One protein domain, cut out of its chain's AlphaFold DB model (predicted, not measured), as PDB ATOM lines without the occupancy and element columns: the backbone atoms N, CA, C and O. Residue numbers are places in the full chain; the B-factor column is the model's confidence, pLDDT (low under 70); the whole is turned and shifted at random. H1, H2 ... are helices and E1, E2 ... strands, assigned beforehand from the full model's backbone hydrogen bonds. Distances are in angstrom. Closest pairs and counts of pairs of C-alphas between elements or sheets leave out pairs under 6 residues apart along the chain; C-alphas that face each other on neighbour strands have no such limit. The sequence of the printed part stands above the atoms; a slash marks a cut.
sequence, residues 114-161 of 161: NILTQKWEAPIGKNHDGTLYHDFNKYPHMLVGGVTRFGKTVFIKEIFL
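What this domain is: This is residues 114 to 161 of the 161 residues of an uncharacterized protein of Cytobacillus kochii (UniProt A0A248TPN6). With little regular structure, this is a small hairpin of two antiparallel strands, E1 and E2, from which a long loop runs out and folds back into a short helix, H1, whose residues 155 to 159 come near E1. Residues 145 to 151 of the loop stand free. The printed part has 48 residues, 19 of them in named elements, in the order E1, E2, H1; the class is mixed. It is only just compact, close to loose, with a radius of gyration of the C-alphas of 11.4 A and spans of 31 by 26 by 18 A.

Where its parts are: Find C-alpha 121 at (109.882, 12.794, 68.200); from there E1, residues 121 to 126, runs 14.2 A. E2, residues 131 to 135, runs 12.7 A. H1, residues 152 to 159, runs 10.8 A to C-alpha 159 at (104.274, 19.860, 65.521).

How they stand to each other: In the hairpin E1 and E2, directions 148 degrees apart, look for N 122 and O 134, 2.9 A apart and within hydrogen-bond range. The closest C-alphas of E1 and H1 are Ala 122 and Ile 159, 6.1 A apart. In H1 every O i to N i+4 pair is within hydrogen-bond range.

The domain as a whole: The C-alphas farthest apart, Gln 118 and Thr 148, are 31.7 A apart. The printed part has no cut; E2 to H1 is a long link of 16 residues. Only residue 161 has pLDDT under 70.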
ATOM      1  N   ASN A 114     103.277  18.591  78.145       87.12
ATOM      2  CA  ASN A 114     103.593  17.361  78.872       87.12
ATOM      3  C   ASN A 114     103.720  16.154  77.933       87.12
ATOM      4  O   ASN A 114     104.318  15.151  78.315       87.12
ATOM      5  N   ILE A 115     103.159  16.236  76.723       86.62
ATOM      6  CA  ILE A 115     103.312  15.204  75.690       86.62
ATOM      7  C   ILE A 115     104.576  15.386  74.845       86.62
ATOM      8  O   ILE A 115     104.897  14.492  74.061       86.62
ATOM      9  N   LEU A 116     105.298  16.502  75.000       85.06
ATOM     10  CA  LEU A 116     106.577  16.732  74.335       85.06
ATOM     11  C   LEU A 116     107.665  15.834  74.925       85.06
ATOM     12  O   LEU A 116     107.735  15.607  76.133       85.06
ATOM     13  N   THR A 117     108.554  15.350  74.062       82.06
ATOM     14  CA  THR A 117     109.725  14.578  74.477       82.06
ATOM     15  C   THR A 117     110.992  15.399  74.245       82.06
ATOM     16  O   THR A 117     111.007  16.332  73.448       82.06
ATOM     17  N   GLN A 118     112.088  15.046  74.922       80.06
ATOM     18  CA  GLN A 118     113.406  15.646  74.654       80.06
ATOM     19  C   GLN A 118     114.076  15.084  73.388       80.06
ATOM     20  O   GLN A 118     115.193  15.470  73.050       80.06
ATOM     21  N   LYS A 119     113.431  14.128  72.714       84.00
ATOM     22  CA  LYS A 119     113.926  13.502  71.490       84.00
ATOM     23  C   LYS A 119     113.350  14.218  70.275       84.00
ATOM     24  O   LYS A 119     112.395  14.979  70.375       84.00
ATOM     25  N   TRP A 120     113.906  13.918  69.105       89.62
ATOM     26  CA  TRP A 120     113.382  14.372  67.813       89.62
ATOM     27  C   TRP A 120     112.128  13.561  67.411       89.62
ATOM     28  O   TRP A 120     112.073  12.926  66.359       89.62
ATOM     29  N   GLU A 121     111.140  13.530  68.309       91.25
ATOM     30  CA  GLU A 121     109.882  12.794  68.200       91.25
ATOM     31  C   GLU A 121     108.707  13.770  68.321       91.25
ATOM     32  O   GLU A 121     108.647  14.555  69.267       91.25
ATOM     33  N   ALA A 122     107.748  13.699  67.397       91.19
ATOM     34  CA  ALA A 122     106.546  14.531  67.435       91.19
ATOM     35  C   ALA A 122     105.311  13.701  67.811       91.19
ATOM     36  O   ALA A 122     105.103  12.640  67.212       91.19
ATOM     37  N   PRO A 123     104.471  14.152  68.762       92.38
ATOM     38  CA  PRO A 123     103.221  13.473  69.072       92.38
ATOM     39  C   PRO A 123     102.253  13.633  67.897       92.38
ATOM     40  O   PRO A 123     101.936  14.747  67.485       92.38
ATOM     41  N   ILE A 124     101.773  12.514  67.354       92.50
ATOM     42  CA  ILE A 124     100.924  12.519  66.156       92.50
ATOM     43  C   ILE A 124      99.464  12.160  66.408       92.50
ATOM     44  O   ILE A 124      98.603  12.396  65.562       92.50
ATOM     45  N   GLY A 125      99.173  11.565  67.557       90.19
ATOM     46  CA  GLY A 125      97.847  11.056  67.861       90.19
ATOM     47  C   GLY A 125      97.795  10.396  69.225       90.19
ATOM     48  O   GLY A 125      98.804  10.265  69.915       90.19
ATOM     49  N   LYS A 126      96.602   9.936  69.585       89.31
ATOM     50  CA  LYS A 126      96.368   9.130  70.776       89.31
ATOM     51  C   LYS A 126      95.497   7.942  70.401       89.31
ATOM     52  O   LYS A 126      94.460   8.125  69.767       89.31
ATOM     53  N   ASN A 127      95.927   6.747  70.781       89.12
ATOM     54  CA  ASN A 127      95.121   5.534  70.716       89.12
ATOM     55  C   ASN A 127      94.814   5.047  72.145       89.12
ATOM     56  O   ASN A 127      95.052   5.758  73.125       89.12
ATOM     57  N   HIS A 128      94.245   3.851  72.268       86.50
ATOM     58  CA  HIS A 128      93.911   3.274  73.571       86.50
ATOM     59  C   HIS A 128      95.135   2.848  74.389       86.50
ATOM     60  O   HIS A 128      95.022   2.721  75.606       86.50
ATOM     61  N   ASP A 129      96.283   2.650  73.737       82.44
ATOM     62  CA  ASP A 129      97.538   2.256  74.381       82.44
ATOM     63  C   ASP A 129      98.371   3.475  74.820       82.44
ATOM     64  O   ASP A 129      99.241   3.356  75.680       82.44
ATOM     65  N   GLY A 130      98.100   4.663  74.268       87.19
ATOM     66  CA  GLY A 130      98.741   5.905  74.679       87.19
ATOM     67  C   GLY A 130      98.934   6.910  73.549       87.19
ATOM     68  O   GLY A 130      98.224   6.919  72.542       87.19
ATOM     69  N   THR A 131      99.890   7.811  73.754       91.31
ATOM     70  CA  THR A 131     100.290   8.797  72.748       91.31
ATOM     71  C   THR A 131     101.159   8.128  71.686       91.31
ATOM     72  O   THR A 131     102.107   7.412  72.001       91.31
ATOM     73  N   LEU A 132     100.834   8.375  70.422       91.56
ATOM     74  CA  LEU A 132     101.606   7.930  69.270       91.56
ATOM     75  C   LEU A 132     102.626   9.002  68.900       91.56
ATOM     76  O   LEU A 132     102.277  10.181  68.831       91.56
ATOM     77  N   TYR A 133     103.850   8.579  68.597       93.25
ATOM     78  CA  TYR A 133     104.953   9.464  68.237       93.25
ATOM     79  C   TYR A 133     105.537   9.096  66.877       93.25
ATOM     80  O   TYR A 133     105.708   7.918  66.558       93.25
ATOM     81  N   HIS A 134     105.869  10.115  66.087       92.94
ATOM     82  CA  HIS A 134     106.695   9.969  64.893       92.94
ATOM     83  C   HIS A 134     108.143  10.308  65.229       92.94
ATOM     84  O   HIS A 134     108.417  11.418  65.672       92.94
ATOM     85  N   ASP A 135     109.055   9.373  64.979       94.19
ATOM     86  CA  ASP A 135     110.493   9.558  65.178       94.19
ATOM     87  C   ASP A 135     111.146  10.083  63.893       94.19
ATOM     88  O   ASP A 135     111.317   9.352  62.909       94.19
ATOM     89  N   PHE A 136     111.535  11.357  63.908       92.69
ATOM     90  CA  PHE A 136     112.178  12.013  62.775       92.69
ATOM     91  C   PHE A 136     113.666  11.651  62.626       92.69
ATOM     92  O   PHE A 136     114.240  11.930  61.575       92.69
ATOM     93  N   ASN A 137     114.305  11.005  63.610       93.56
ATOM     94  CA  ASN A 137     115.638  10.424  63.401       93.56
ATOM     95  C   ASN A 137     115.556   9.161  62.541       93.56
ATOM     96  O   ASN A 137     116.428   8.913  61.710       93.56
ATOM     97  N   LYS A 138     114.502   8.359  62.733       95.38
ATOM     98  CA  LYS A 138     114.280   7.128  61.967       95.38
ATOM     99  C   LYS A 138     113.644   7.397  60.604       95.38
ATOM    100  O   LYS A 138     114.043   6.796  59.608       95.38
ATOM    101  N   TYR A 139     112.655   8.289  60.560       94.44
ATOM    102  CA  TYR A 139     111.919   8.661  59.353       94.44
ATOM    103  C   TYR A 139     111.920  10.190  59.205       94.44
ATOM    104  O   TYR A 139     111.014  10.863  59.696       94.44
ATOM    105  N   PRO A 140     112.914  10.772  58.517       93.94
ATOM    106  CA  PRO A 140     113.151  12.221  58.531       93.94
ATOM    107  C   PRO A 140     112.096  13.048  57.791       93.94
ATOM    108  O   PRO A 140     112.082  14.274  57.888       93.94
ATOM    109  N   HIS A 141     111.205  12.401  57.041       93.25
ATOM    110  CA  HIS A 141     110.183  13.063  56.242       93.25
ATOM    111  C   HIS A 141     108.808  12.469  56.540       93.25
ATOM    112  O   HIS A 141     108.661  11.256  56.685       93.25
ATOM    113  N   MET A 142     107.796  13.332  56.596       92.25
ATOM    114  CA  MET A 142     106.402  12.959  56.815       92.25
ATOM    115  C   MET A 142     105.533  13.599  55.732       92.25
ATOM    116  O   MET A 142     105.637  14.795  55.466       92.25
ATOM    117  N   LEU A 143     104.645  12.805  55.131       93.94
ATOM    118  CA  LEU A 143     103.599  13.296  54.238       93.94
ATOM    119  C   LEU A 143     102.283  13.385  55.013       93.94
ATOM    120  O   LEU A 143     101.811  12.389  55.554       93.94
ATOM    121  N   VAL A 144     101.668  14.569  55.029       92.88
ATOM    122  CA  VAL A 144     100.388  14.812  55.714       92.88
ATOM    123  C   VAL A 144      99.281  15.030  54.680       92.88
ATOM    124  O   VAL A 144      99.169  16.100  54.080       92.88
ATOM    125  N   GLY A 145      98.457  14.002  54.464       92.69
ATOM    126  CA  GLY A 145      97.344  13.999  53.505       92.69
ATOM    127  C   GLY A 145      95.963  14.196  54.146       92.69
ATOM    128  O   GLY A 145      95.810  14.130  55.362       92.69
ATOM    129  N   GLY A 146      94.940  14.477  53.327       91.50
ATOM    130  CA  GLY A 146      93.539  14.649  53.765       91.50
ATOM    131  C   GLY A 146      92.826  15.838  53.108       91.50
ATOM    132  O   GLY A 146      93.440  16.611  52.372       91.50
ATOM    133  N   VAL A 147      91.539  16.048  53.397       92.69
ATOM    134  CA  VAL A 147      90.722  17.133  52.801       92.69
ATOM    135  C   VAL A 147      90.686  18.402  53.673       92.69
ATOM    136  O   VAL A 147      91.293  18.455  54.750       92.69
ATOM    137  N   THR A 148      90.092  19.493  53.184       91.69
ATOM    138  CA  THR A 148      90.007  20.768  53.924       91.69
ATOM    139  C   THR A 148      89.165  20.613  55.192       91.69
ATOM    140  O   THR A 148      88.186  19.881  55.201       91.69
ATOM    141  N   ARG A 149      89.551  21.308  56.276       87.88
ATOM    142  CA  ARG A 149      88.907  21.268  57.613       87.88
ATOM    143  C   ARG A 149      89.063  19.974  58.430       87.88
ATOM    144  O   ARG A 149      88.593  19.936  59.556       87.88
ATOM    145  N   PHE A 150      89.812  18.980  57.949       89.56
ATOM    146  CA  PHE A 150      90.101  17.738  58.694       89.56
ATOM    147  C   PHE A 150      91.346  17.831  59.597       89.56
ATOM    148  O   PHE A 150      91.898  16.824  60.016       89.56
ATOM    149  N   GLY A 151      91.827  19.045  59.881       89.62
ATOM    150  CA  GLY A 151      92.874  19.255  60.885       89.62
ATOM    151  C   GLY A 151      94.322  19.220  60.391       89.62
ATOM    152  O   GLY A 151      95.193  19.530  61.185       89.62
ATOM    153  N   LYS A 152      94.614  18.971  59.102       93.38
ATOM    154  CA  LYS A 152      96.008  18.952  58.583       93.38
ATOM    155  C   LYS A 152      96.827  20.196  58.943       93.38
ATOM    156  O   LYS A 152      97.956  20.092  59.398       93.38
ATOM    157  N   THR A 153      96.254  21.382  58.732       92.31
ATOM    158  CA  THR A 153      96.933  22.651  59.035       92.31
ATOM    159  C   THR A 153      97.104  22.856  60.536       92.31
ATOM    160  O   THR A 153      98.086  23.461  60.940       92.31
ATOM    161  N   VAL A 154      96.165  22.367  61.353       91.06
ATOM    162  CA  VAL A 154      96.284  22.415  62.818       91.06
ATOM    163  C   VAL A 154      97.417  21.491  63.249       91.06
ATOM    164  O   VAL A 154      98.357  21.951  63.868       91.06
ATOM    165  N   PHE A 155      97.396  20.239  62.799       91.25
ATOM    166  CA  PHE A 155      98.434  19.248  63.062       91.25
ATOM    167  C   PHE A 155      99.849  19.741  62.736       91.25
ATOM    168  O   PHE A 155     100.728  19.686  63.585       91.25
ATOM    169  N   ILE A 156     100.059  20.277  61.528       90.44
ATOM    170  CA  ILE A 156     101.368  20.812  61.127       90.44
ATOM    171  C   ILE A 156     101.789  21.958  62.055       90.44
ATOM    172  O   ILE A 156     102.943  22.011  62.453       90.44
ATOM    173  N   LYS A 157     100.870  22.859  62.427       89.56
ATOM    174  CA  LYS A 157     101.185  23.956  63.351       89.56
ATOM    175  C   LYS A 157     101.612  23.445  64.723       89.56
ATOM    176  O   LYS A 157     102.620  23.918  65.219       89.56
ATOM    177  N   GLU A 158     100.886  22.489  65.295       87.44
ATOM    178  CA  GLU A 158     101.196  21.948  66.627       87.44
ATOM    179  C   GLU A 158     102.543  21.200  66.665       87.44
ATOM    180  O   GLU A 158     103.221  21.233  67.678       87.44
ATOM    181  N   ILE A 159     102.971  20.558  65.569       84.31
ATOM    182  CA  ILE A 159     104.274  19.860  65.521       84.31
ATOM    183  C   ILE A 159     105.470  20.821  65.436       84.31
ATOM    184  O   ILE A 159     106.571  20.457  65.842       84.31
ATOM    185  N   PHE A 160     105.281  22.018  64.878       75.50
ATOM    186  CA  PHE A 160     106.349  23.011  64.699       75.50
ATOM    187  C   PHE A 160     106.374  24.103  65.786       75.50
ATOM    188  O   PHE A 160     107.198  25.015  65.685       75.50
ATOM    189  N   LEU A 161     105.473  24.042  66.772       61.81
ATOM    190  CA  LEU A 161     105.427  24.938  67.935       61.81
ATOM    191  C   LEU A 161     106.230  24.359  69.104       61.81
ATOM    192  O   LEU A 161     106.918  25.169  69.762       61.81
TER     193      LEU A 161